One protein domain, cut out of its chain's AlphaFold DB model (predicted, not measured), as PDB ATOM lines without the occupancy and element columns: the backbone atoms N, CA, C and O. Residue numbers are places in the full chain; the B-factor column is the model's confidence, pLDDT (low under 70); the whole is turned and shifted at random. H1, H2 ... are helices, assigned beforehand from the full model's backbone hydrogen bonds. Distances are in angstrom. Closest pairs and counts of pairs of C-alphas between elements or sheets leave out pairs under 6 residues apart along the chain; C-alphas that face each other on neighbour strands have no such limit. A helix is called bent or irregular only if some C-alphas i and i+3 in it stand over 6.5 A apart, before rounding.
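This is residues 33 to 167 of the 198 residues of the protein "ARID domain-containing protein" of Mikania micrantha (UniProt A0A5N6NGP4). A compact body of crossed helices, H1 to H6 and the first part of H7, has one long arm: residues 147 to 167 of the straight helix H7 stick out from it. Within the body, H3 lies near the middle, with H2 and H6 packed across it, H4 and H5 close by, and H1 crossing H7 near the base of the arm. The printed part has 135 residues with seven named helices, H1 to H7 in chain order, and no named strand; its class is all helix. The whole is loose, with a radius of gyration of the C-alphas of 18.3 A, and spans 68 by 33 by 33 A, the arm making the length.

The longest helix, H7, covers residues 136 to 167 and measures 46.6 A, from C-alpha 136 at (38.430, -8.364, -25.524) to C-alpha 167 at (11.875, 24.195, -45.766). Before it come H6, residues 121 to 134, 20.2 A long, H5, residues 110 to 116, H4, residues 101 to 106, and H3, residues 88 to 97. H2, residues 52 to 70, measures 25.7 A. H1, residues 33 to 44, measures 17.0 A and begins at C-alpha 33 at (28.849, 5.513, -20.686). H6 is irregular: C-alphas 122 and 125 are 7.4 A apart.

H7 and H1 only just touch, with 3 pairs of C-alphas within 8 A, the closest those of His 142 and Val 36 at 5.8 A; they stand about perpendicular, at 85 degrees. H6 and H7 meet only through their link. H2 touches H3 with residues 56 to 60 alone, the closest C-alphas being those of Lys 56 and Tyr 89 at 5.8 A, about perpendicular at 80 degrees. H3 and H6 only just touch, with 3 pairs, Leu 91 and Tyr 131 having the closest C-alphas at 7.3 A. H5 and H6 touch with 19 pairs, the C-alphas of Ser 111 and Gly 124 closest at 4.2 A. H4 and H3 are close but not clearly touching, with the C-alphas of Lys 101 and Val 95 closest at 5.9 A. H3 and H7 are apart. Every O i to N i+4 pair is within hydrogen-bond range in H2, H3, H4, H5 and H7, against 6 of 8 in H1 and 8 of 10 in H6.

The C-alphas farthest apart, those of Gly 83 and Glu 167, are 68.0 A apart. The printed part has no cut. The link from H2 to H3, residues 71 to 87, is long. The mean pLDDT of the printed part is 85.7; residues 45 to 50, 75 to 77 and 155 to 167 are under 70.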
ATOM      1  N   GLU A  33      28.545   4.182 -20.154       91.06
ATOM      2  CA  GLU A  33      28.849   5.513 -20.686       91.06
ATOM      3  C   GLU A  33      30.149   6.050 -20.087       91.06
ATOM      4  O   GLU A  33      31.023   6.515 -20.817       91.06
ATOM      5  N   GLN A  34      30.319   5.922 -18.766       92.19
ATOM      6  CA  GLN A  34      31.553   6.316 -18.083       92.19
ATOM      7  C   GLN A  34      32.755   5.504 -18.572       92.19
ATOM      8  O   GLN A  34      33.833   6.067 -18.758       92.19
ATOM      9  N   MET A  35      32.573   4.201 -18.816       93.94
ATOM     10  CA  MET A  35      33.600   3.334 -19.395       93.94
ATOM     11  C   MET A  35      34.002   3.817 -20.787       93.94
ATOM     12  O   MET A  35      35.190   3.954 -21.064       93.94
ATOM     13  N   VAL A  36      33.033   4.121 -21.653       92.31
ATOM     14  CA  VAL A  36      33.304   4.600 -23.015       92.31
ATOM     15  C   VAL A  36      34.065   5.924 -22.989       92.31
ATOM     16  O   VAL A  36      35.097   6.033 -23.647       92.31
ATOM     17  N   VAL A  37      33.623   6.887 -22.174       90.75
ATOM     18  CA  VAL A  37      34.317   8.172 -22.002       90.75
ATOM     19  C   VAL A  37      35.734   7.960 -21.475       90.75
ATOM     20  O   VAL A  37      36.678   8.561 -21.981       90.75
ATOM     21  N   PHE A  38      35.915   7.089 -20.483       91.75
ATOM     22  CA  PHE A  38      37.237   6.798 -19.937       91.75
ATOM     23  C   PHE A  38      38.167   6.174 -20.987       91.75
ATOM     24  O   PHE A  38      39.305   6.620 -21.124       91.75
ATOM     25  N   LEU A  39      37.687   5.202 -21.767       92.25
ATOM     26  CA  LEU A  39      38.458   4.563 -22.840       92.25
ATOM     27  C   LEU A  39      38.801   5.532 -23.978       92.25
ATOM     28  O   LEU A  39      39.888   5.443 -24.546       92.25
ATOM     29  N   ASP A  40      37.916   6.474 -24.298       89.12
ATOM     30  CA  ASP A  40      38.214   7.535 -25.262       89.12
ATOM     31  C   ASP A  40      39.302   8.472 -24.735       89.12
ATOM     32  O   ASP A  40      40.243   8.797 -25.462       89.12
ATOM     33  N   LEU A  41      39.212   8.847 -23.455       88.25
ATOM     34  CA  LEU A  41      40.205   9.694 -22.803       88.25
ATOM     35  C   LEU A  41      41.581   9.023 -22.744       88.25
ATOM     36  O   LEU A  41      42.585   9.720 -22.909       88.25
ATOM     37  N   LEU A  42      41.640   7.689 -22.602       87.56
ATOM     38  CA  LEU A  42      42.891   6.922 -22.660       87.56
ATOM     39  C   LEU A  42      43.690   7.180 -23.938       87.56
ATOM     40  O   LEU A  42      44.911   7.308 -23.871       87.56
ATOM     41  N   ASN A  43      43.016   7.333 -25.080       74.38
ATOM     42  CA  ASN A  43      43.676   7.626 -26.357       74.38
ATOM     43  C   ASN A  43      44.238   9.053 -26.421       74.38
ATOM     44  O   ASN A  43      45.146   9.328 -27.199       74.38
ATOM     45  N   THR A  44      43.693   9.964 -25.616       77.56
ATOM     46  CA  THR A  44      44.087  11.379 -25.573       77.56
ATOM     47  C   THR A  44      45.008  11.731 -24.404       77.56
ATOM     48  O   THR A  44      45.463  12.874 -24.324       77.56
ATOM     49  N   PHE A  45      45.308  10.798 -23.489       69.88
ATOM     50  CA  PHE A  45      46.151  11.120 -22.338       69.88
ATOM     51  C   PHE A  45      47.577  11.452 -22.764       69.88
ATOM     52  O   PHE A  45      48.342  10.619 -23.248       69.88
ATOM     53  N   ASN A  46      47.973  12.682 -22.458       58.69
ATOM     54  CA  ASN A  46      49.372  13.045 -22.394       58.69
ATOM     55  C   ASN A  46      49.932  12.566 -21.046       58.69
ATOM     56  O   ASN A  46      49.503  13.051 -19.995       58.69
ATOM     57  N   LYS A  47      50.916  11.655 -21.073       59.72
ATOM     58  CA  LYS A  47      51.599  11.111 -19.879       59.72
ATOM     59  C   LYS A  47      52.121  12.195 -18.919       59.72
ATOM     60  O   LYS A  47      52.391  11.910 -17.761       59.72
ATOM     61  N   ARG A  48      52.269  13.440 -19.390       56.28
ATOM     62  CA  ARG A  48      52.759  14.582 -18.604       56.28
ATOM     63  C   ARG A  48      51.735  15.193 -17.637       56.28
ATOM     64  O   ARG A  48      52.157  15.888 -16.721       56.28
ATOM     65  N   ILE A  49      50.428  14.994 -17.840       57.00
ATOM     66  CA  ILE A  49      49.376  15.738 -17.110       57.00
ATOM     67  C   ILE A  49      48.761  14.914 -15.970       57.00
ATOM     68  O   ILE A  49      48.378  15.470 -14.944       57.00
ATOM     69  N   VAL A  50      48.687  13.590 -16.119       61.56
ATOM     70  CA  VAL A  50      48.035  12.700 -15.150       61.56
ATOM     71  C   VAL A  50      49.046  11.689 -14.622       61.56
ATOM     72  O   VAL A  50      49.799  11.107 -15.398       61.56
ATOM     73  N   LYS A  51      49.049  11.460 -13.303       73.94
ATOM     74  CA  LYS A  51      49.848  10.393 -12.686       73.94
ATOM     75  C   LYS A  51      49.390   9.044 -13.251       73.94
ATOM     76  O   LYS A  51      48.246   8.648 -13.031       73.94
ATOM     77  N   GLU A  52      50.284   8.352 -13.956       80.62
ATOM     78  CA  GLU A  52      50.027   7.058 -14.607       80.62
ATOM     79  C   GLU A  52      49.397   6.034 -13.650       80.62
ATOM     80  O   GLU A  52      48.442   5.351 -14.012       80.62
ATOM     81  N   GLU A  53      49.833   6.026 -12.388       83.31
ATOM     82  CA  GLU A  53      49.299   5.138 -11.353       83.31
ATOM     83  C   GLU A  53      47.800   5.357 -11.084       83.31
ATOM     84  O   GLU A  53      47.035   4.403 -10.964       83.31
ATOM     85  N   CYS A  54      47.328   6.608 -11.060       82.88
ATOM     86  CA  CYS A  54      45.904   6.897 -10.860       82.88
ATOM     87  C   CYS A  54      45.056   6.370 -12.027       82.88
ATOM     88  O   CYS A  54      43.951   5.865 -11.815       82.88
ATOM     89  N   VAL A  55      45.576   6.467 -13.257       87.31
ATOM     90  CA  VAL A  55      44.915   5.936 -14.460       87.31
ATOM     91  C   VAL A  55      44.868   4.416 -14.401       87.31
ATOM     92  O   VAL A  55      43.805   3.839 -14.625       87.31
ATOM     93  N   LYS A  56      45.977   3.774 -14.031       89.19
ATOM     94  CA  LYS A  56      46.082   2.321 -13.879       89.19
ATOM     95  C   LYS A  56      45.109   1.778 -12.833       89.19
ATOM     96  O   LYS A  56      44.350   0.855 -13.125       89.19
ATOM     97  N   VAL A  57      45.055   2.382 -11.644       88.88
ATOM     98  CA  VAL A  57      44.106   1.987 -10.586       88.88
ATOM     99  C   VAL A  57      42.664   2.106 -11.078       88.88
ATOM    100  O   VAL A  57      41.862   1.188 -10.891       88.88
ATOM    101  N   ARG A  58      42.327   3.216 -11.745       89.88
ATOM    102  CA  ARG A  58      40.986   3.437 -12.297       89.88
ATOM    103  C   ARG A  58      40.644   2.431 -13.394       89.88
ATOM    104  O   ARG A  58      39.537   1.896 -13.398       89.88
ATOM    105  N   PHE A  59      41.598   2.135 -14.273       92.50
ATOM    106  CA  PHE A  59      41.450   1.142 -15.329       92.50
ATOM    107  C   PHE A  59      41.171  -0.249 -14.753       92.50
ATOM    108  O   PHE A  59      40.200  -0.894 -15.138       92.50
ATOM    109  N   ASN A  60      41.953  -0.688 -13.768       91.44
ATOM    110  CA  ASN A  60      41.779  -2.004 -13.153       91.44
ATOM    111  C   ASN A  60      40.433  -2.132 -12.422       91.44
ATOM    112  O   ASN A  60      39.761  -3.158 -12.549       91.44
ATOM    113  N   LYS A  61      39.994  -1.083 -11.710       90.94
ATOM    114  CA  LYS A  61      38.655  -1.040 -11.092       90.94
ATOM    115  C   LYS A  61      37.548  -1.167 -12.138       90.94
ATOM    116  O   LYS A  61      36.643  -1.979 -11.964       90.94
ATOM    117  N   MET A  62      37.652  -0.428 -13.241       93.25
ATOM    118  CA  MET A  62      36.711  -0.500 -14.361       93.25
ATOM    119  C   MET A  62      36.668  -1.903 -14.981       93.25
ATOM    120  O   MET A  62      35.582  -2.441 -15.174       93.25
ATOM    121  N   VAL A  63      37.817  -2.521 -15.276       92.94
ATOM    122  CA  VAL A  63      37.869  -3.875 -15.860       92.94
ATOM    123  C   VAL A  63      37.229  -4.898 -14.921       92.94
ATOM    124  O   VAL A  63      36.462  -5.753 -15.372       92.94
ATOM    125  N   LYS A  64      37.482  -4.786 -13.612       91.12
ATOM    126  CA  LYS A  64      36.853  -5.633 -12.592       91.12
ATOM    127  C   LYS A  64      35.337  -5.437 -12.553       91.12
ATOM    128  O   LYS A  64      34.604  -6.424 -12.551       91.12
ATOM    129  N   TRP A  65      34.867  -4.188 -12.549       92.31
ATOM    130  CA  TRP A  65      33.441  -3.863 -12.606       92.31
ATOM    131  C   TRP A  65      32.785  -4.442 -13.864       92.31
ATOM    132  O   TRP A  65      31.777  -5.140 -13.764       92.31
ATOM    133  N   PHE A  66      33.389  -4.232 -15.035       92.69
ATOM    134  CA  PHE A  66      32.848  -4.682 -16.314       92.69
ATOM    135  C   PHE A  66      32.719  -6.209 -16.364       92.69
ATOM    136  O   PHE A  66      31.643  -6.743 -16.638       92.69
ATOM    137  N   ASN A  67      33.789  -6.932 -16.029       91.38
ATOM    138  CA  ASN A  67      33.770  -8.394 -16.046       91.38
ATOM    139  C   ASN A  67      32.768  -8.969 -15.032       91.38
ATOM    140  O   ASN A  67      32.028  -9.896 -15.360       91.38
ATOM    141  N   LYS A  68      32.696  -8.388 -13.829       89.94
ATOM    142  CA  LYS A  68      31.808  -8.870 -12.765       89.94
ATOM    143  C   LYS A  68      30.334  -8.557 -13.022       89.94
ATOM    144  O   LYS A  68      29.493  -9.431 -12.855       89.94
ATOM    145  N   TYR A  69      30.003  -7.322 -13.389       90.00
ATOM    146  CA  TYR A  69      28.615  -6.847 -13.402       90.00
ATOM    147  C   TYR A  69      27.997  -6.791 -14.800       90.00
ATOM    148  O   TYR A  69      26.796  -7.019 -14.931       90.00
ATOM    149  N   VAL A  70      28.795  -6.535 -15.842       90.06
ATOM    150  CA  VAL A  70      28.300  -6.447 -17.227       90.06
ATOM    151  C   VAL A  70      28.342  -7.817 -17.894       90.06
ATOM    152  O   VAL A  70      27.326  -8.290 -18.395       90.06
ATOM    153  N   ILE A  71      29.502  -8.478 -17.857       90.69
ATOM    154  CA  ILE A  71      29.690  -9.808 -18.459       90.69
ATOM    155  C   ILE A  71      29.173 -10.928 -17.545       90.69
ATOM    156  O   ILE A  71      28.904 -12.026 -18.023       90.69
ATOM    157  N   LYS A  72      28.983 -10.648 -16.246       89.06
ATOM    158  CA  LYS A  72      28.570 -11.634 -15.228       89.06
ATOM    159  C   LYS A  72      29.509 -12.841 -15.172       89.06
ATOM    160  O   LYS A  72      29.083 -13.977 -14.982       89.06
ATOM    161  N   LYS A  73      30.803 -12.582 -15.351       84.62
ATOM    162  CA  LYS A  73      31.851 -13.586 -15.219       84.62
ATOM    163  C   LYS A  73      32.089 -13.857 -13.731       84.62
ATOM    164  O   LYS A  73      32.300 -12.912 -12.970       84.62
ATOM    165  N   ASN A  74      32.029 -15.127 -13.326       70.56
ATOM    166  CA  ASN A  74      32.313 -15.524 -11.944       70.56
ATOM    167  C   ASN A  74      33.757 -15.164 -11.563       70.56
ATOM    168  O   ASN A  74      34.646 -15.230 -12.408       70.56
ATOM    169  N   ASP A  75      33.929 -14.746 -10.306       64.81
ATOM    170  CA  ASP A  75      35.168 -14.343  -9.630       64.81
ATOM    171  C   ASP A  75      36.298 -13.844 -10.543       64.81
ATOM    172  O   ASP A  75      37.198 -14.573 -10.956       64.81
ATOM    173  N   PHE A  76      36.270 -12.534 -10.815       66.19
ATOM    174  CA  PHE A  76      37.386 -11.833 -11.442       66.19
ATOM    175  C   PHE A  76      38.631 -11.927 -10.549       66.19
ATOM    176  O   PHE A  76      38.730 -11.236  -9.529       66.19
ATOM    177  N   TRP A  77      39.584 -12.755 -10.968       69.12
ATOM    178  CA  TRP A  77      40.932 -12.805 -10.419       69.12
ATOM    179  C   TRP A  77      41.903 -12.032 -11.317       69.12
ATOM    180  O   TRP A  77      41.722 -11.978 -12.536       69.12
ATOM    181  N   VAL A  78      42.924 -11.418 -10.713       75.88
ATOM    182  CA  VAL A  78      44.000 -10.761 -11.467       75.88
ATOM    183  C   VAL A  78      44.809 -11.851 -12.171       75.88
ATOM    184  O   VAL A  78      45.322 -12.742 -11.495       75.88
ATOM    185  N   PRO A  79      44.926 -11.836 -13.507       84.62
ATOM    186  CA  PRO A  79      45.661 -12.879 -14.204       84.62
ATOM    187  C   PRO A  79      47.126 -12.908 -13.772       84.62
ATOM    188  O   PRO A  79      47.774 -11.867 -13.682       84.62
ATOM    189  N   VAL A  80      47.646 -14.109 -13.515       88.88
ATOM    190  CA  VAL A  80      49.038 -14.334 -13.110       88.88
ATOM    191  C   VAL A  80      49.749 -15.120 -14.205       88.88
ATOM    192  O   VAL A  80      49.264 -16.159 -14.654       88.88
ATOM    193  N   MET A  81      50.916 -14.639 -14.614       88.44
ATOM    194  CA  MET A  81      51.822 -15.315 -15.537       88.44
ATOM    195  C   MET A  81      53.216 -15.361 -14.921       88.44
ATOM    196  O   MET A  81      53.725 -14.349 -14.460       88.44
ATOM    197  N   GLU A  82      53.825 -16.549 -14.896       85.88
ATOM    198  CA  GLU A  82      55.183 -16.756 -14.353       85.88
ATOM    199  C   GLU A  82      55.347 -16.300 -12.888       85.88
ATOM    200  O   GLU A  82      56.425 -15.918 -12.454       85.88
ATOM    201  N   GLY A  83      54.261 -16.350 -12.108       83.88
ATOM    202  CA  GLY A  83      54.247 -15.883 -10.719       83.88
ATOM    203  C   GLY A  83      54.112 -14.365 -10.562       83.88
ATOM    204  O   GLY A  83      54.057 -13.883  -9.435       83.88
ATOM    205  N   CYS A  84      54.005 -13.615 -11.662       84.12
ATOM    206  CA  CYS A  84      53.768 -12.176 -11.662       84.12
ATOM    207  C   CYS A  84      52.334 -11.847 -12.085       84.12
ATOM    208  O   CYS A  84      51.788 -12.445 -13.014       84.12
ATOM    209  N   GLU A  85      51.723 -10.865 -11.425       89.19
ATOM    210  CA  GLU A  85      50.454 -10.301 -11.880       89.19
ATOM    211  C   GLU A  85      50.640  -9.628 -13.244       89.19
ATOM    212  O   GLU A  85      51.549  -8.820 -13.448       89.19
ATOM    213  N   VAL A  86      49.766  -9.957 -14.190       90.50
ATOM    214  CA  VAL A  86      49.759  -9.340 -15.512       90.50
ATOM    215  C   VAL A  86      49.170  -7.942 -15.385       90.50
ATOM    216  O   VAL A  86      48.016  -7.759 -14.993       90.50
ATOM    217  N   ASP A  87      49.955  -6.939 -15.772       92.94
ATOM    218  CA  ASP A  87      49.497  -5.556 -15.824       92.94
ATOM    219  C   ASP A  87      48.503  -5.362 -16.980       92.94
ATOM    220  O   ASP A  87      48.884  -5.098 -18.123       92.94
ATOM    221  N   LEU A  88      47.210  -5.508 -16.679       94.25
ATOM    222  CA  LEU A  88      46.125  -5.376 -17.652       94.25
ATOM    223  C   LEU A  88      46.057  -3.984 -18.290       94.25
ATOM    224  O   LEU A  88      45.684  -3.878 -19.457       94.25
ATOM    225  N   TYR A  89      46.420  -2.929 -17.555       93.81
ATOM    226  CA  TYR A  89      46.470  -1.573 -18.098       93.81
ATOM    227  C   TYR A  89      47.577  -1.455 -19.144       93.81
ATOM    228  O   TYR A  89      47.324  -1.015 -20.267       93.81
ATOM    229  N   TYR A  90      48.790  -1.898 -18.807       93.88
ATOM    230  CA  TYR A  90      49.902  -1.875 -19.751       93.88
ATOM    231  C   TYR A  90      49.615  -2.748 -20.974       93.88
ATOM    232  O   TYR A  90      49.784  -2.292 -22.103       93.88
ATOM    233  N   LEU A  91      49.111  -3.967 -20.765       95.62
ATOM    234  CA  LEU A  91      48.724  -4.884 -21.836       95.62
ATOM    235  C   LEU A  91      47.692  -4.245 -22.777       95.62
ATOM    236  O   LEU A  91      47.852  -4.279 -23.999       95.62
ATOM    237  N   TYR A  92      46.656  -3.616 -22.217       95.31
ATOM    238  CA  TYR A  92      45.652  -2.889 -22.987       95.31
ATOM    239  C   TYR A  92      46.274  -1.763 -23.819       95.31
ATOM    240  O   TYR A  92      46.043  -1.690 -25.029       95.31
ATOM    241  N   MET A  93      47.093  -0.913 -23.195       93.44
ATOM    242  CA  MET A  93      47.728   0.226 -23.861       93.44
ATOM    243  C   MET A  93      48.707  -0.219 -24.948       93.44
ATOM    244  O   MET A  93      48.664   0.321 -26.051       93.44
ATOM    245  N   ALA A  94      49.537  -1.228 -24.687       94.50
ATOM    246  CA  ALA A  94      50.471  -1.780 -25.663       94.50
ATOM    247  C   ALA A  94      49.730  -2.312 -26.897       94.50
ATOM    248  O   ALA A  94      50.110  -2.011 -28.029       94.50
ATOM    249  N   VAL A  95      48.621  -3.032 -26.700       95.44
ATOM    250  CA  VAL A  95      47.800  -3.528 -27.809       95.44
ATOM    251  C   VAL A  95      47.125  -2.382 -28.564       95.44
ATOM    252  O   VAL A  95      47.140  -2.379 -29.797       95.44
ATOM    253  N   LYS A  96      46.565  -1.386 -27.869       92.94
ATOM    254  CA  LYS A  96      45.932  -0.219 -28.505       92.94
ATOM    255  C   LYS A  96      46.916   0.616 -29.321       92.94
ATOM    256  O   LYS A  96      46.618   0.918 -30.475       92.94
ATOM    257  N   LEU A  97      48.088   0.928 -28.770       91.50
ATOM    258  CA  LEU A  97      49.138   1.695 -29.450       91.50
ATOM    259  C   LEU A  97      49.652   0.985 -30.707       91.50
ATOM    260  O   LEU A  97      50.010   1.640 -31.681       91.50
ATOM    261  N   ASN A  98      49.611  -0.347 -30.723       93.62
ATOM    262  CA  ASN A  98      49.965  -1.163 -31.882       93.62
ATOM    263  C   ASN A  98      48.786  -1.418 -32.844       93.62
ATOM    264  O   ASN A  98      48.832  -2.354 -33.642       93.62
ATOM    265  N   GLY A  99      47.722  -0.609 -32.806       92.25
ATOM    266  CA  GLY A  99      46.594  -0.705 -33.744       92.25
ATOM    267  C   GLY A  99      45.558  -1.777 -33.389       92.25
ATOM    268  O   GLY A  99      44.778  -2.199 -34.245       92.25
ATOM    269  N   GLY A 100      45.538  -2.232 -32.137       94.38
ATOM    270  CA  GLY A 100      44.578  -3.200 -31.616       94.38
ATOM    271  C   GLY A 100      44.964  -4.663 -31.855       94.38
ATOM    272  O   GLY A 100      45.874  -4.991 -32.621       94.38
ATOM    273  N   LYS A 101      44.217  -5.571 -31.210       95.94
ATOM    274  CA  LYS A 101      44.502  -7.019 -31.162       95.94
ATOM    275  C   LYS A 101      44.759  -7.635 -32.540       95.94
ATOM    276  O   LYS A 101      45.688  -8.423 -32.708       95.94
ATOM    277  N   ARG A 102      43.943  -7.277 -33.540       96.31
ATOM    278  CA  ARG A 102      44.062  -7.812 -34.906       96.31
ATOM    279  C   ARG A 102      45.417  -7.468 -35.529       96.31
ATOM    280  O   ARG A 102      46.021  -8.338 -36.149       96.31
ATOM    281  N   ASN A 103      45.891  -6.235 -35.355       97.19
ATOM    282  CA  ASN A 103      47.163  -5.793 -35.918       97.19
ATOM    283  C   ASN A 103      48.350  -6.413 -35.166       97.19
ATOM    284  O   ASN A 103      49.252  -6.957 -35.795       97.19
ATOM    285  N   VAL A 104      48.292  -6.445 -33.831       97.75
ATOM    286  CA  VAL A 104      49.285  -7.134 -32.986       97.75
ATOM    287  C   VAL A 104      49.432  -8.602 -33.384       97.75
ATOM    288  O   VAL A 104      50.546  -9.088 -33.562       97.75
ATOM    289  N   THR A 105      48.311  -9.301 -33.577       97.12
ATOM    290  CA  THR A 105      48.308 -10.725 -33.941       97.12
ATOM    291  C   THR A 105      48.863 -10.943 -35.342       97.12
ATOM    292  O   THR A 105      49.727 -11.794 -35.527       97.12
ATOM    293  N   LYS A 106      48.415 -10.152 -36.327       97.38
ATOM    294  CA  LYS A 106      48.868 -10.269 -37.721       97.38
ATOM    295  C   LYS A 106      50.374 -10.031 -37.866       97.38
ATOM    296  O   LYS A 106      51.008 -10.695 -38.676       97.38
ATOM    297  N   ASN A 107      50.926  -9.109 -37.081       97.25
ATOM    298  CA  ASN A 107      52.338  -8.735 -37.149       97.25
ATOM    299  C   ASN A 107      53.223  -9.506 -36.151       97.25
ATOM    300  O   ASN A 107      54.414  -9.232 -36.064       97.25
ATOM    301  N   GLY A 108      52.664 -10.448 -35.379       95.69
ATOM    302  CA  GLY A 108      53.430 -11.248 -34.417       95.69
ATOM    303  C   GLY A 108      53.974 -10.461 -33.215       95.69
ATOM    304  O   GLY A 108      54.922 -10.902 -32.570       95.69
ATOM    305  N   PHE A 109      53.389  -9.311 -32.875       97.94
ATOM    306  CA  PHE A 109      53.910  -8.416 -31.830       97.94
ATOM    307  C   PHE A 109      53.682  -8.910 -30.398       97.94
ATOM    308  O   PHE A 109      54.203  -8.318 -29.460       97.94
ATOM    309  N   TRP A 110      52.966 -10.015 -30.197       97.94
ATOM    310  CA  TRP A 110      52.742 -10.579 -28.865       97.94
ATOM    311  C   TRP A 110      54.036 -10.925 -28.118       97.94
ATOM    312  O   TRP A 110      54.124 -10.688 -26.917       97.94
ATOM    313  N   SER A 111      55.051 -11.444 -28.815       96.88
ATOM    314  CA  SER A 111      56.359 -11.736 -28.210       96.88
ATOM    315  C   SER A 111      57.121 -10.472 -27.814       96.88
ATOM    316  O   SER A 111      57.805 -10.462 -26.791       96.88
ATOM    317  N   LEU A 112      56.971  -9.396 -28.594       96.75
ATOM    318  CA  LEU A 112      57.548  -8.090 -28.278       96.75
ATOM    319  C   LEU A 112      56.876  -7.490 -27.038       96.75
ATOM    320  O   LEU A 112      57.566  -7.135 -26.091       96.75
ATOM    321  N   ILE A 113      55.539  -7.488 -26.990       96.56
ATOM    322  CA  ILE A 113      54.782  -6.998 -25.827       96.56
ATOM    323  C   ILE A 113      55.133  -7.806 -24.569       96.56
ATOM    324  O   ILE A 113      55.330  -7.222 -23.509       96.56
ATOM    325  N   ALA A 114      55.257  -9.134 -24.673       95.56
ATOM    326  CA  ALA A 114      55.690  -9.965 -23.549       95.56
ATOM    327  C   ALA A 114      57.083  -9.554 -23.042       95.56
ATOM    328  O   ALA A 114      57.269  -9.396 -21.837       95.56
ATOM    329  N   SER A 115      58.025  -9.296 -23.955       95.19
ATOM    330  CA  SER A 115      59.374  -8.837 -23.605       95.19
ATOM    331  C   SER A 115      59.357  -7.465 -22.922       95.19
ATOM    332  O   SER A 115      60.020  -7.280 -21.902       95.19
ATOM    333  N   ASP A 116      58.550  -6.526 -23.421       94.38
ATOM    334  CA  ASP A 116      58.381  -5.194 -22.821       94.38
ATOM    335  C   ASP A 116      57.763  -5.270 -21.412       94.38
ATOM    336  O   ASP A 116      58.104  -4.485 -20.524       94.38
ATOM    337  N   MET A 117      56.902  -6.264 -21.179       92.56
ATOM    338  CA  MET A 117      56.329  -6.599 -19.870       92.56
ATOM    339  C   MET A 117      57.269  -7.428 -18.981       92.56
ATOM    340  O   MET A 117      56.865  -7.831 -17.892       92.56
ATOM    341  N   LYS A 118      58.520  -7.654 -19.407       93.25
ATOM    342  CA  LYS A 118      59.540  -8.454 -18.705       93.25
ATOM    343  C   LYS A 118      59.142  -9.924 -18.494       93.25
ATOM    344  O   LYS A 118      59.595 -10.545 -17.536       93.25
ATOM    345  N   LEU A 119      58.316 -10.464 -19.384       92.44
ATOM    346  CA  LEU A 119      57.958 -11.884 -19.464       92.44
ATOM    347  C   LEU A 119      58.821 -12.583 -20.527       92.44
ATOM    348  O   LEU A 119      59.389 -11.924 -21.402       92.44
ATOM    349  N   ASP A 120      58.886 -13.918 -20.507       93.88
ATOM    350  CA  ASP A 120      59.526 -14.672 -21.595       93.88
ATOM    351  C   ASP A 120      58.815 -14.381 -22.945       93.88
ATOM    352  O   ASP A 120      57.604 -14.598 -23.063       93.88
ATOM    353  N   PRO A 121      59.523 -13.934 -24.006       94.44
ATOM    354  CA  PRO A 121      58.930 -13.685 -25.324       94.44
ATOM    355  C   PRO A 121      58.156 -14.879 -25.912       94.44
ATOM    356  O   PRO A 121      57.230 -14.695 -26.713       94.44
ATOM    357  N   ARG A 122      58.488 -16.114 -25.516       95.56
ATOM    358  CA  ARG A 122      57.768 -17.341 -25.907       95.56
ATOM    359  C   ARG A 122      56.345 -17.389 -25.344       95.56
ATOM    360  O   ARG A 122      55.508 -18.140 -25.839       95.56
ATOM    361  N   LYS A 123      56.043 -16.565 -24.341       94.00
ATOM    362  CA  LYS A 123      54.736 -16.445 -23.685       94.00
ATOM    363  C   LYS A 123      53.791 -15.480 -24.387       94.00
ATOM    364  O   LYS A 123      52.662 -15.329 -23.931       94.00
ATOM    365  N   GLY A 124      54.185 -14.890 -25.518       94.75
ATOM    366  CA  GLY A 124      53.326 -13.982 -26.285       94.75
ATOM    367  C   GLY A 124      51.931 -14.558 -26.566       94.75
ATOM    368  O   GLY A 124      50.928 -13.879 -26.368       94.75
ATOM    369  N   PHE A 125      51.836 -15.840 -26.934       94.25
ATOM    370  CA  PHE A 125      50.536 -16.490 -27.135       94.25
ATOM    371  C   PHE A 125      49.709 -16.584 -25.841       94.25
ATOM    372  O   PHE A 125      48.510 -16.329 -25.862       94.25
ATOM    373  N   GLN A 126      50.331 -16.901 -24.702       94.94
ATOM    374  CA  GLN A 126      49.629 -16.917 -23.413       94.94
ATOM    375  C   GLN A 126      49.152 -15.515 -23.020       94.94
ATOM    376  O   GLN A 126      48.037 -15.368 -22.529       94.94
ATOM    377  N   LEU A 127      49.946 -14.484 -23.309       95.25
ATOM    378  CA  LEU A 127      49.569 -13.091 -23.081       95.25
ATOM    379  C   LEU A 127      48.376 -12.662 -23.953       95.25
ATOM    380  O   LEU A 127      47.486 -11.959 -23.476       95.25
ATOM    381  N   MET A 128      48.303 -13.141 -25.200       96.50
ATOM    382  CA  MET A 128      47.122 -12.968 -26.054       96.50
ATOM    383  C   MET A 128      45.872 -13.584 -25.418       96.50
ATOM    384  O   MET A 128      44.819 -12.954 -25.427       96.50
ATOM    385  N   LEU A 129      45.977 -14.782 -24.833       94.81
ATOM    386  CA  LEU A 129      44.843 -15.405 -24.143       94.81
ATOM    387  C   LEU A 129      44.380 -14.566 -22.946       94.81
ATOM    388  O   LEU A 129      43.180 -14.421 -22.748       94.81
ATOM    389  N   GLN A 130      45.301 -13.947 -22.199       94.06
ATOM    390  CA  GLN A 130      44.929 -13.030 -21.111       94.06
ATOM    391  C   GLN A 130      44.187 -11.794 -21.624       94.06
ATOM    392  O   GLN A 130      43.214 -11.343 -21.019       94.06
ATOM    393  N   TYR A 131      44.611 -11.254 -22.767       95.94
ATOM    394  CA  TYR A 131      43.889 -10.162 -23.411       95.94
ATOM    395  C   TYR A 131      42.456 -10.578 -23.775       95.94
ATOM    396  O   TYR A 131      41.501  -9.847 -23.508       95.94
ATOM    397  N   ASP A 132      42.299 -11.765 -24.351       94.56
ATOM    398  CA  ASP A 132      41.005 -12.293 -24.787       94.56
ATOM    399  C   ASP A 132      40.058 -12.523 -23.617       94.56
ATOM    400  O   ASP A 132      38.890 -12.133 -23.653       94.56
ATOM    401  N   GLU A 133      40.603 -13.083 -22.547       91.69
ATOM    402  CA  GLU A 133      39.870 -13.476 -21.358       91.69
ATOM    403  C   GLU A 133      39.378 -12.273 -20.539       91.69
ATOM    404  O   GLU A 133      38.293 -12.331 -19.951       91.69
ATOM    405  N   HIS A 134      40.148 -11.179 -20.491       91.94
ATOM    406  CA  HIS A 134      39.884 -10.065 -19.571       91.94
ATOM    407  C   HIS A 134      39.507  -8.744 -20.247       91.94
ATOM    408  O   HIS A 134      38.819  -7.926 -19.629       91.94
ATOM    409  N   LEU A 135      39.948  -8.512 -21.488       94.81
ATOM    410  CA  LEU A 135      39.872  -7.202 -22.144       94.81
ATOM    411  C   LEU A 135      39.057  -7.220 -23.441       94.81
ATOM    412  O   LEU A 135      38.404  -6.223 -23.750       94.81
ATOM    413  N   GLN A 136      39.037  -8.328 -24.188       94.19
ATOM    414  CA  GLN A 136      38.430  -8.364 -25.524       94.19
ATOM    415  C   GLN A 136      36.950  -7.969 -25.528       94.19
ATOM    416  O   GLN A 136      36.526  -7.218 -26.404       94.19
ATOM    417  N   GLN A 137      36.158  -8.441 -24.563       92.75
ATOM    418  CA  GLN A 137      34.730  -8.103 -24.513       92.75
ATOM    419  C   GLN A 137      34.499  -6.606 -24.270       92.75
ATOM    420  O   GLN A 137      33.637  -6.009 -24.912       92.75
ATOM    421  N   MET A 138      35.306  -5.984 -23.408       93.75
ATOM    422  CA  MET A 138      35.263  -4.538 -23.167       93.75
ATOM    423  C   MET A 138      35.588  -3.763 -24.449       93.75
ATOM    424  O   MET A 138      34.888  -2.815 -24.807       93.75
ATOM    425  N   ASP A 139      36.604  -4.218 -25.182       92.31
ATOM    426  CA  ASP A 139      37.038  -3.628 -26.446       92.31
ATOM    427  C   ASP A 139      35.948  -3.684 -27.527       92.31
ATOM    428  O   ASP A 139      35.696  -2.705 -28.237       92.31
ATOM    429  N   VAL A 140      35.255  -4.821 -27.623       92.31
ATOM    430  CA  VAL A 140      34.124  -5.016 -28.540       92.31
ATOM    431  C   VAL A 140      32.945  -4.122 -28.157       92.31
ATOM    432  O   VAL A 140      32.343  -3.498 -29.034       92.31
ATOM    433  N   TYR A 141      32.626  -4.018 -26.865       92.38
ATOM    434  CA  TYR A 141      31.566  -3.136 -26.373       92.38
ATOM    435  C   TYR A 141      31.844  -1.673 -26.714       92.38
ATOM    436  O   TYR A 141      30.980  -1.006 -27.287       92.38
ATOM    437  N   HIS A 142      33.057  -1.194 -26.431       92.69
ATOM    438  CA  HIS A 142      33.481   0.167 -26.760       92.69
ATOM    439  C   HIS A 142      33.331   0.459 -28.256       92.69
ATOM    440  O   HIS A 142      32.675   1.432 -28.634       92.69
ATOM    441  N   ALA A 143      33.835  -0.431 -29.115       91.38
ATOM    442  CA  ALA A 143      33.724  -0.280 -30.563       91.38
ATOM    443  C   ALA A 143      32.264  -0.260 -31.050       91.38
ATOM    444  O   ALA A 143      31.921   0.507 -31.951       91.38
ATOM    445  N   ASN A 144      31.391  -1.083 -30.464       91.38
ATOM    446  CA  ASN A 144      29.977  -1.145 -30.834       91.38
ATOM    447  C   ASN A 144      29.206   0.115 -30.421       91.38
ATOM    448  O   ASN A 144      28.422   0.620 -31.223       91.38
ATOM    449  N   VAL A 145      29.442   0.642 -29.215       90.31
ATOM    450  CA  VAL A 145      28.814   1.896 -28.763       90.31
ATOM    451  C   VAL A 145      29.239   3.054 -29.661       90.31
ATOM    452  O   VAL A 145      28.391   3.807 -30.133       90.31
ATOM    453  N   ARG A 146      30.534   3.152 -29.981       87.44
ATOM    454  CA  ARG A 146      31.058   4.201 -30.867       87.44
ATOM    455  C   ARG A 146      30.489   4.108 -32.277       87.44
ATOM    456  O   ARG A 146      30.152   5.132 -32.860       87.44
ATOM    457  N   ARG A 147      30.337   2.894 -32.815       89.62
ATOM    458  CA  ARG A 147      29.724   2.688 -34.134       89.62
ATOM    459  C   ARG A 147      28.288   3.213 -34.178       89.62
ATOM    460  O   ARG A 147      27.970   3.975 -35.079       89.62
ATOM    461  N   ARG A 148      27.469   2.882 -33.174       88.31
ATOM    462  CA  ARG A 148      26.079   3.364 -33.085       88.31
ATOM    463  C   ARG A 148      26.006   4.886 -32.965       88.31
ATOM    464  O   ARG A 148      25.274   5.516 -33.708       88.31
ATOM    465  N   GLN A 149      26.848   5.490 -32.124       86.06
ATOM    466  CA  GLN A 149      26.914   6.952 -31.992       86.06
ATOM    467  C   GLN A 149      27.265   7.652 -33.316       86.06
ATOM    468  O   GLN A 149      26.749   8.734 -33.602       86.06
ATOM    469  N   LEU A 150      28.136   7.050 -34.132       82.06
ATOM    470  CA  LEU A 150      28.472   7.564 -35.461       82.06
ATOM    471  C   LEU A 150      27.305   7.415 -36.442       82.06
ATOM    472  O   LEU A 150      27.034   8.348 -37.196       82.06
ATOM    473  N   GLU A 151      26.620   6.273 -36.428       84.50
ATOM    474  CA  GLU A 151      25.430   6.018 -37.248       84.50
ATOM    475  C   GLU A 151      24.298   7.001 -36.909       84.50
ATOM    476  O   GLU A 151      23.762   7.640 -37.815       84.50
ATOM    477  N   ASP A 152      24.023   7.221 -35.622       79.06
ATOM    478  CA  ASP A 152      23.017   8.176 -35.141       79.06
ATOM    479  C   ASP A 152      23.379   9.616 -35.533       79.06
ATOM    480  O   ASP A 152      22.539  10.386 -36.000       79.06
ATOM    481  N   SER A 153      24.658   9.986 -35.416       74.38
ATOM    482  CA  SER A 153      25.146  11.305 -35.835       74.38
ATOM    483  C   SER A 153      24.980  11.519 -37.342       74.38
ATOM    484  O   SER A 153      24.553  12.586 -37.780       74.38
ATOM    485  N   GLN A 154      25.279  10.503 -38.156       71.69
ATOM    486  CA  GLN A 154      25.091  10.561 -39.608       71.69
ATOM    487  C   GLN A 154      23.612  10.600 -40.003       71.69
ATOM    488  O   GLN A 154      23.264  11.286 -40.967       71.69
ATOM    489  N   PHE A 155      22.749   9.888 -39.279       59.50
ATOM    490  CA  PHE A 155      21.305   9.930 -39.485       59.50
ATOM    491  C   PHE A 155      20.748  11.330 -39.196       59.50
ATOM    492  O   PHE A 155      20.105  11.911 -40.067       59.50
ATOM    493  N   ASN A 156      21.110  11.928 -38.056       59.03
ATOM    494  CA  ASN A 156      20.695  13.284 -37.682       59.03
ATOM    495  C   ASN A 156      21.171  14.352 -38.687       59.03
ATOM    496  O   ASN A 156      20.434  15.289 -38.991       59.03
ATOM    497  N   ILE A 157      22.373  14.202 -39.259       65.06
ATOM    498  CA  ILE A 157      22.862  15.093 -40.327       65.06
ATOM    499  C   ILE A 157      22.008  14.951 -41.596       65.06
ATOM    500  O   ILE A 157      21.633  15.955 -42.202       65.06
ATOM    501  N   LYS A 158      21.682  13.719 -42.007       59.06
ATOM    502  CA  LYS A 158      20.855  13.466 -43.199       59.06
ATOM    503  C   LYS A 158      19.420  13.959 -43.018       59.06
ATOM    504  O   LYS A 158      18.865  14.536 -43.951       59.06
ATOM    505  N   GLU A 159      18.835  13.772 -41.841       56.88
ATOM    506  CA  GLU A 159      17.494  14.262 -41.519       56.88
ATOM    507  C   GLU A 159      17.457  15.795 -41.453       56.88
ATOM    508  O   GLU A 159      16.591  16.410 -42.072       56.88
ATOM    509  N   GLY A 160      18.458  16.432 -40.834       57.09
ATOM    510  CA  GLY A 160      18.615  17.890 -40.849       57.09
ATOM    511  C   GLY A 160      18.765  18.460 -42.264       57.09
ATOM    512  O   GLY A 160      18.122  19.451 -42.606       57.09
ATOM    513  N   MET A 161      19.542  17.807 -43.135       53.25
ATOM    514  CA  MET A 161      19.644  18.188 -44.551       53.25
ATOM    515  C   MET A 161      18.319  17.995 -45.302       53.25
ATOM    516  O   MET A 161      17.931  18.862 -46.080       53.25
ATOM    517  N   SER A 162      17.599  16.898 -45.056       56.00
ATOM    518  CA  SER A 162      16.287  16.637 -45.661       56.00
ATOM    519  C   SER A 162      15.230  17.661 -45.221       56.00
ATOM    520  O   SER A 162      14.422  18.100 -46.040       56.00
ATOM    521  N   ASN A 163      15.251  18.084 -43.957       57.31
ATOM    522  CA  ASN A 163      14.343  19.103 -43.432       57.31
ATOM    523  C   ASN A 163      14.669  20.491 -44.001       57.31
ATOM    524  O   ASN A 163      13.760  21.168 -44.474       57.31
ATOM    525  N   ASN A 164      15.950  20.853 -44.116       55.03
ATOM    526  CA  ASN A 164      16.375  22.097 -44.772       55.03
ATOM    527  C   ASN A 164      15.980  22.146 -46.262       55.03
ATOM    528  O   ASN A 164      15.619  23.204 -46.782       55.03
ATOM    529  N   ILE A 165      16.014  21.011 -46.970       59.56
ATOM    530  CA  ILE A 165      15.546  20.920 -48.365       59.56
ATOM    531  C   ILE A 165      14.024  21.119 -48.441       59.56
ATOM    532  O   ILE A 165      13.546  21.839 -49.314       59.56
ATOM    533  N   ARG A 166      13.252  20.541 -47.514       55.28
ATOM    534  CA  ARG A 166      11.793  20.741 -47.461       55.28
ATOM    535  C   ARG A 166      11.412  22.177 -47.104       55.28
ATOM    536  O   ARG A 166      10.514  22.730 -47.733       55.28
ATOM    537  N   GLU A 167      12.108  22.799 -46.157       53.69
ATOM    538  CA  GLU A 167      11.875  24.195 -45.766       53.69
ATOM    539  C   GLU A 167      12.236  25.176 -46.889       53.69
ATOM    540  O   GLU A 167      11.469  26.093 -47.179       53.69
TER     541      GLU A 167